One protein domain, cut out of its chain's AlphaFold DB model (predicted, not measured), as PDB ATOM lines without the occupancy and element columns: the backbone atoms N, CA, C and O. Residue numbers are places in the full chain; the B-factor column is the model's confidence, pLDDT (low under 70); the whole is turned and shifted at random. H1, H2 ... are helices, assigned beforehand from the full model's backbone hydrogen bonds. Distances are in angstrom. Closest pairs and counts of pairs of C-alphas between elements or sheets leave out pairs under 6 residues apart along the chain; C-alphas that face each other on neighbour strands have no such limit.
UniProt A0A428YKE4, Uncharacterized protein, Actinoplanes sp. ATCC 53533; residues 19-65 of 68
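AT A GLANCE: This is residues 19 to 65 of the 68 residues of an uncharacterized protein of Actinoplanes sp. ATCC 53533 (UniProt A0A428YKE4). Two helices, H1 and H3, meet at a steep angle, with residues 32 to 36 of H1 packed on residues 56 to 61 of H3. Between them in the chain, residues 37 to 44 and the single-turn helix H2 make an arch that leads from the last turn of H1 round to the first turn of H3, while residues 19 to 24 stick out at the opposite end of H1. The printed part has 47 residues with three named helices, in the order H1, H2, H3, and no named strand; its class is all helix. It is compact, with a radius of gyration of the C-alphas of 10.4 A, and spans 27 by 21 by 19 A.

HOW THE PARTS SIT: H1, residues 22 to 36, touches H3, residues 51 to 63, with residues 32 to 36 alone. The closest C-alphas are those of Thr 36 and Val 57, 6.7 A apart. Their lines stand at a steep tilt of 63 degrees and run opposite ways. H2, residues 45 to 48, and H3 only just touch, and only at the corner by their link, with 3 pairs of C-alphas within 8 A; the closest are those of Gln 47 and Val 53, 6.2 A apart. H1 and H2 are apart. In H1 and H3 every O i to N i+4 pair is within hydrogen-bond range; H2 is too short for such a pair, and its one O i to N i+3 pair is within range.

IN THESE COORDINATES: H1 measures 20.4 A from C-alpha 22 at (-2.155, 6.625, -7.441) to C-alpha 36 at (10.757, 22.308, -5.930). H3 measures 18.3 A and ends with C-alpha 63 at (-0.425, 26.619, -4.855). H2 measures 5.3 A.

THE WHOLE: The C-alphas of Asn 21 and Glu 46 are the two farthest apart, 27.7 A. The printed part has no cut. The link from H1 to H2 is short and that from H2 to H3 is tight. Residues 19 to 24, of which 22 to 24 belong to H1, stand free. The mean pLDDT of the printed part is 88.5, and no printed residue is under 70.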
ATOM      1  N   ILE A  19      -6.209  12.439  -2.056       85.88
ATOM      2  CA  ILE A  19      -6.426  12.181  -3.485       85.88
ATOM      3  C   ILE A  19      -6.982  10.782  -3.735       85.88
ATOM      4  O   ILE A  19      -7.774  10.605  -4.658       85.88
ATOM      5  N   GLY A  20      -6.562   9.790  -2.946       77.94
ATOM      6  CA  GLY A  20      -7.047   8.410  -3.020       77.94
ATOM      7  C   GLY A  20      -6.742   7.676  -4.333       77.94
ATOM      8  O   GLY A  20      -7.183   6.545  -4.507       77.94
ATOM      9  N   ASN A  21      -6.006   8.292  -5.267       78.81
ATOM     10  CA  ASN A  21      -5.732   7.757  -6.598       78.81
ATOM     11  C   ASN A  21      -4.241   7.879  -6.954       78.81
ATOM     12  O   ASN A  21      -3.716   8.980  -7.131       78.81
ATOM     13  N   ALA A  22      -3.583   6.731  -7.136       72.94
ATOM     14  CA  ALA A  22      -2.155   6.625  -7.441       72.94
ATOM     15  C   ALA A  22      -1.735   7.305  -8.763       72.94
ATOM     16  O   ALA A  22      -0.610   7.809  -8.874       72.94
ATOM     17  N   ALA A  23      -2.623   7.362  -9.763       73.50
ATOM     18  CA  ALA A  23      -2.345   8.036 -11.033       73.50
ATOM     19  C   ALA A  23      -2.244   9.558 -10.839       73.50
ATOM     20  O   ALA A  23      -1.301  10.201 -11.308       73.50
ATOM     21  N   SER A  24      -3.163  10.122 -10.053       79.62
ATOM     22  CA  SER A  24      -3.168  11.538  -9.683       79.62
ATOM     23  C   SER A  24      -1.966  11.897  -8.804       79.62
ATOM     24  O   SER A  24      -1.296  12.900  -9.061       79.62
ATOM     25  N   THR A  25      -1.610  11.041  -7.839       79.75
ATOM     26  CA  THR A  25      -0.387  11.197  -7.030       79.75
ATOM     27  C   THR A  25       0.866  11.226  -7.906       79.75
ATOM     28  O   THR A  25       1.811  11.974  -7.633       79.75
ATOM     29  N   SER A  26       0.869  10.458  -9.003       83.50
ATOM     30  CA  SER A  26       2.007  10.425  -9.914       83.50
ATOM     31  C   SER A  26       2.198  11.719 -10.692       83.50
ATOM     32  O   SER A  26       3.308  12.255 -10.709       83.50
ATOM     33  N   ALA A  27       1.122  12.260 -11.266       86.38
ATOM     34  CA  ALA A  27       1.164  13.536 -11.976       86.38
ATOM     35  C   ALA A  27       1.571  14.698 -11.051       86.38
ATOM     36  O   ALA A  27       2.358  15.565 -11.437       86.38
ATOM     37  N   ILE A  28       1.085  14.693  -9.806       87.62
ATOM     38  CA  ILE A  28       1.427  15.714  -8.807       87.62
ATOM     39  C   ILE A  28       2.888  15.614  -8.401       87.62
ATOM     40  O   ILE A  28       3.560  16.639  -8.359       87.62
ATOM     41  N   SER A  29       3.398  14.398  -8.185       87.12
ATOM     42  CA  SER A  29       4.818  14.182  -7.882       87.12
ATOM     43  C   SER A  29       5.710  14.779  -8.970       87.12
ATOM     44  O   SER A  29       6.652  15.496  -8.653       87.12
ATOM     45  N   THR A  30       5.390  14.553 -10.248       90.12
ATOM     46  CA  THR A  30       6.153  15.128 -11.367       90.12
ATOM     47  C   THR A  30       6.128  16.655 -11.343       90.12
ATOM     48  O   THR A  30       7.174  17.292 -11.449       90.12
ATOM     49  N   ARG A  31       4.952  17.269 -11.156       90.75
ATOM     50  CA  ARG A  31       4.838  18.738 -11.075       90.75
ATOM     51  C   ARG A  31       5.574  19.305  -9.862       90.75
ATOM     52  O   ARG A  31       6.162  20.379  -9.965       90.75
ATOM     53  N   LEU A  32       5.572  18.584  -8.746       91.50
ATOM     54  CA  LEU A  32       6.293  18.974  -7.544       91.50
ATOM     55  C   LEU A  32       7.806  18.940  -7.775       91.50
ATOM     56  O   LEU A  32       8.468  19.934  -7.498       91.50
ATOM     57  N   ILE A  33       8.331  17.864  -8.373       92.38
ATOM     58  CA  ILE A  33       9.752  17.740  -8.728       92.38
ATOM     59  C   ILE A  33      10.184  18.913  -9.612       92.38
ATOM     60  O   ILE A  33      11.195  19.546  -9.329       92.38
ATOM     61  N   LEU A  34       9.395  19.251 -10.635       91.88
ATOM     62  CA  LEU A  34       9.709  20.361 -11.540       91.88
ATOM     63  C   LEU A  34       9.713  21.732 -10.843       91.88
ATOM     64  O   LEU A  34      10.461  22.615 -11.247       91.88
ATOM     65  N   ARG A  35       8.887  21.926  -9.807       91.69
ATOM     66  CA  ARG A  35       8.783  23.203  -9.076       91.69
ATOM     67  C   ARG A  35       9.788  23.334  -7.939       91.69
ATOM     68  O   ARG A  35      10.303  24.420  -7.688       91.69
ATOM     69  N   THR A  36      10.025  22.257  -7.200       89.94
ATOM     70  CA  THR A  36      10.757  22.308  -5.930       89.94
ATOM     71  C   THR A  36      12.076  21.550  -5.962       89.94
ATOM     72  O   THR A  36      12.925  21.828  -5.112       89.94
ATOM     73  N   GLY A  37      12.263  20.648  -6.931       91.50
ATOM     74  CA  GLY A  37      13.372  19.695  -6.996       91.50
ATOM     75  C   GLY A  37      13.195  18.478  -6.083       91.50
ATOM     76  O   GLY A  37      14.108  17.663  -5.974       91.50
ATOM     77  N   VAL A  38      12.048  18.352  -5.407       92.12
ATOM     78  CA  VAL A  38      11.805  17.316  -4.396       92.12
ATOM     79  C   VAL A  38      10.923  16.216  -4.966       92.12
ATOM     80  O   VAL A  38       9.870  16.485  -5.537       92.12
ATOM     81  N   ASN A  39      11.321  14.964  -4.756       90.44
ATOM     82  CA  ASN A  39      10.474  13.810  -5.022       90.44
ATOM     83  C   ASN A  39       9.796  13.358  -3.721       90.44
ATOM     84  O   ASN A  39      10.444  12.772  -2.866       90.44
ATOM     85  N   LEU A  40       8.489  13.596  -3.579       86.88
ATOM     86  CA  LEU A  40       7.719  13.192  -2.390       86.88
ATOM     87  C   LEU A  40       7.619  11.671  -2.201       86.88
ATOM     88  O   LEU A  40       7.460  11.217  -1.074       86.88
ATOM     89  N   ARG A  41       7.712  10.882  -3.280       85.56
ATOM     90  CA  ARG A  41       7.631   9.411  -3.205       85.56
ATOM     91  C   ARG A  41       8.938   8.771  -2.756       85.56
ATOM     92  O   ARG A  41       8.925   7.705  -2.155       85.56
ATOM     93  N   GLN A  42      10.058   9.412  -3.074       87.25
ATOM     94  CA  GLN A  42      11.399   8.974  -2.695       87.25
ATOM     95  C   GLN A  42      12.251  10.206  -2.361       87.25
ATOM     96  O   GLN A  42      13.102  10.602  -3.165       87.25
ATOM     97  N   PRO A  43      11.983  10.867  -1.221       88.38
ATOM     98  CA  PRO A  43      12.757  12.025  -0.807       88.38
ATOM     99  C   PRO A  43      14.179  11.599  -0.465       88.38
ATOM    100  O   PRO A  43      14.402  10.515   0.081       88.38
ATOM    101  N   ARG A  44      15.154  12.458  -0.770       90.38
ATOM    102  CA  ARG A  44      16.532  12.195  -0.356       90.38
ATOM    103  C   ARG A  44      16.641  12.290   1.174       90.38
ATOM    104  O   ARG A  44      15.918  13.099   1.766       90.38
ATOM    105  N   PRO A  45      17.517  11.509   1.831       88.19
ATOM    106  CA  PRO A  45      17.623  11.499   3.293       88.19
ATOM    107  C   PRO A  45      17.860  12.888   3.898       88.19
ATOM    108  O   PRO A  45      17.250  13.230   4.907       88.19
ATOM    109  N   GLU A  46      18.678  13.713   3.242       89.75
ATOM    110  CA  GLU A  46      18.982  15.083   3.660       89.75
ATOM    111  C   GLU A  46      17.785  16.042   3.542       89.75
ATOM    112  O   GLU A  46      17.747  17.062   4.215       89.75
ATOM    113  N   GLN A  47      16.789  15.705   2.719       90.19
ATOM    114  CA  GLN A  47      15.583  16.509   2.497       90.19
ATOM    115  C   GLN A  47      14.411  16.072   3.382       90.19
ATOM    116  O   GLN A  47      13.506  16.863   3.638       90.19
ATOM    117  N   ALA A  48      14.397  14.810   3.819       88.38
ATOM    118  CA  ALA A  48      13.232  14.162   4.420       88.38
ATOM    119  C   ALA A  48      12.669  14.904   5.644       88.38
ATOM    120  O   ALA A  48      11.447  14.972   5.807       88.38
ATOM    121  N   ASN A  49      13.560  15.469   6.463       88.94
ATOM    122  CA  ASN A  49      13.235  16.176   7.704       88.94
ATOM    123  C   ASN A  49      13.746  17.625   7.716       88.94
ATOM    124  O   ASN A  49      13.731  18.260   8.767       88.94
ATOM    125  N   ASP A  50      14.228  18.145   6.581       92.06
ATOM    126  CA  ASP A  50      14.661  19.539   6.505       92.06
ATOM    127  C   ASP A  50      13.418  20.449   6.547       92.06
ATOM    128  O   ASP A  50      12.602  20.413   5.617       92.06
ATOM    129  N   PRO A  51      13.250  21.278   7.594       90.06
ATOM    130  CA  PRO A  51      12.060  22.104   7.758       90.06
ATOM    131  C   PRO A  51      11.874  23.112   6.618       90.06
ATOM    132  O   PRO A  51      10.737  23.399   6.242       90.06
ATOM    133  N   ALA A  52      12.958  23.617   6.016       91.62
ATOM    134  CA  ALA A  52      12.866  24.537   4.885       91.62
ATOM    135  C   ALA A  52      12.350  23.823   3.627       91.62
ATOM    136  O   ALA A  52      11.548  24.377   2.871       91.62
ATOM    137  N   VAL A  53      12.767  22.571   3.415       92.81
ATOM    138  CA  VAL A  53      12.297  21.750   2.291       92.81
ATOM    139  C   VAL A  53      10.844  21.332   2.491       92.81
ATOM    140  O   VAL A  53      10.048  21.428   1.554       92.81
ATOM    141  N   VAL A  54      10.479  20.915   3.704       91.81
ATOM    142  CA  VAL A  54       9.099  20.560   4.066       91.81
ATOM    143  C   VAL A  54       8.163  21.742   3.824       91.81
ATOM    144  O   VAL A  54       7.145  21.585   3.149       91.81
ATOM    145  N   GLU A  55       8.536  22.938   4.280       92.00
ATOM    146  CA  GLU A  55       7.727  24.141   4.084       92.00
ATOM    147  C   GLU A  55       7.620  24.530   2.601       92.00
ATOM    148  O   GLU A  55       6.524  24.801   2.105       92.00
ATOM    149  N   LYS A  56       8.726  24.456   1.849       93.19
ATOM    150  CA  LYS A  56       8.728  24.692   0.396       93.19
ATOM    151  C   LYS A  56       7.761  23.757  -0.335       93.19
ATOM    152  O   LYS A  56       7.037  24.187  -1.233       93.19
ATOM    153  N   VAL A  57       7.748  22.477   0.033       92.88
ATOM    154  CA  VAL A  57       6.840  21.483  -0.553       92.88
ATOM    155  C   VAL A  57       5.392  21.750  -0.146       92.88
ATOM    156  O   VAL A  57       4.511  21.684  -1.003       92.88
ATOM    157  N   ARG A  58       5.139  22.107   1.118       92.38
ATOM    158  CA  ARG A  58       3.802  22.459   1.617       92.38
ATOM    159  C   ARG A  58       3.198  23.637   0.848       92.38
ATOM    160  O   ARG A  58       2.061  23.539   0.392       92.38
ATOM    161  N   VAL A  59       3.967  24.710   0.650       92.69
ATOM    162  CA  VAL A  59       3.536  25.882  -0.134       92.69
ATOM    163  C   VAL A  59       3.274  25.496  -1.590       92.69
ATOM    164  O   VAL A  59       2.212  25.807  -2.122       92.69
ATOM    165  N   ALA A  60       4.175  24.733  -2.218       93.12
ATOM    166  CA  ALA A  60       3.986  24.294  -3.601       93.12
ATOM    167  C   ALA A  60       2.724  23.430  -3.785       93.12
ATOM    168  O   ALA A  60       2.046  23.546  -4.807       93.12
ATOM    169  N   LEU A  61       2.394  22.576  -2.809       91.06
ATOM    170  CA  LEU A  61       1.156  21.797  -2.806       91.06
ATOM    171  C   LEU A  61      -0.076  22.694  -2.636       91.06
ATOM    172  O   LEU A  61      -1.052  22.509  -3.366       91.06
ATOM    173  N   ALA A  62      -0.023  23.693  -1.751       91.81
ATOM    174  CA  ALA A  62      -1.100  24.665  -1.573       91.81
ATOM    175  C   ALA A  62      -1.372  25.467  -2.859       91.81
ATOM    176  O   ALA A  62      -2.527  25.559  -3.274       91.81
ATOM    177  N   ASP A  63      -0.326  25.928  -3.554       91.88
ATOM    178  CA  ASP A  63      -0.425  26.619  -4.855       91.88
ATOM    179  C   ASP A  63      -1.032  25.740  -5.958       91.88
ATOM    180  O   ASP A  63      -1.573  26.230  -6.950       91.88
ATOM    181  N   MET A  64      -0.922  24.420  -5.813       89.69
ATOM    182  CA  MET A  64      -1.535  23.441  -6.710       89.69
ATOM    183  C   MET A  64      -2.984  23.097  -6.319       89.69
ATOM    184  O   MET A  64      -3.606  22.278  -6.995       89.69
ATOM    185  N   GLY A  65      -3.522  23.703  -5.256       89.81
ATOM    186  CA  GLY A  65      -4.868  23.453  -4.728       89.81
ATOM    187  C   GLY A  65      -4.936  22.375  -3.636       89.81
ATOM    188  O   GLY A  65      -6.024  22.024  -3.173       89.81
TER     189      GLY A  65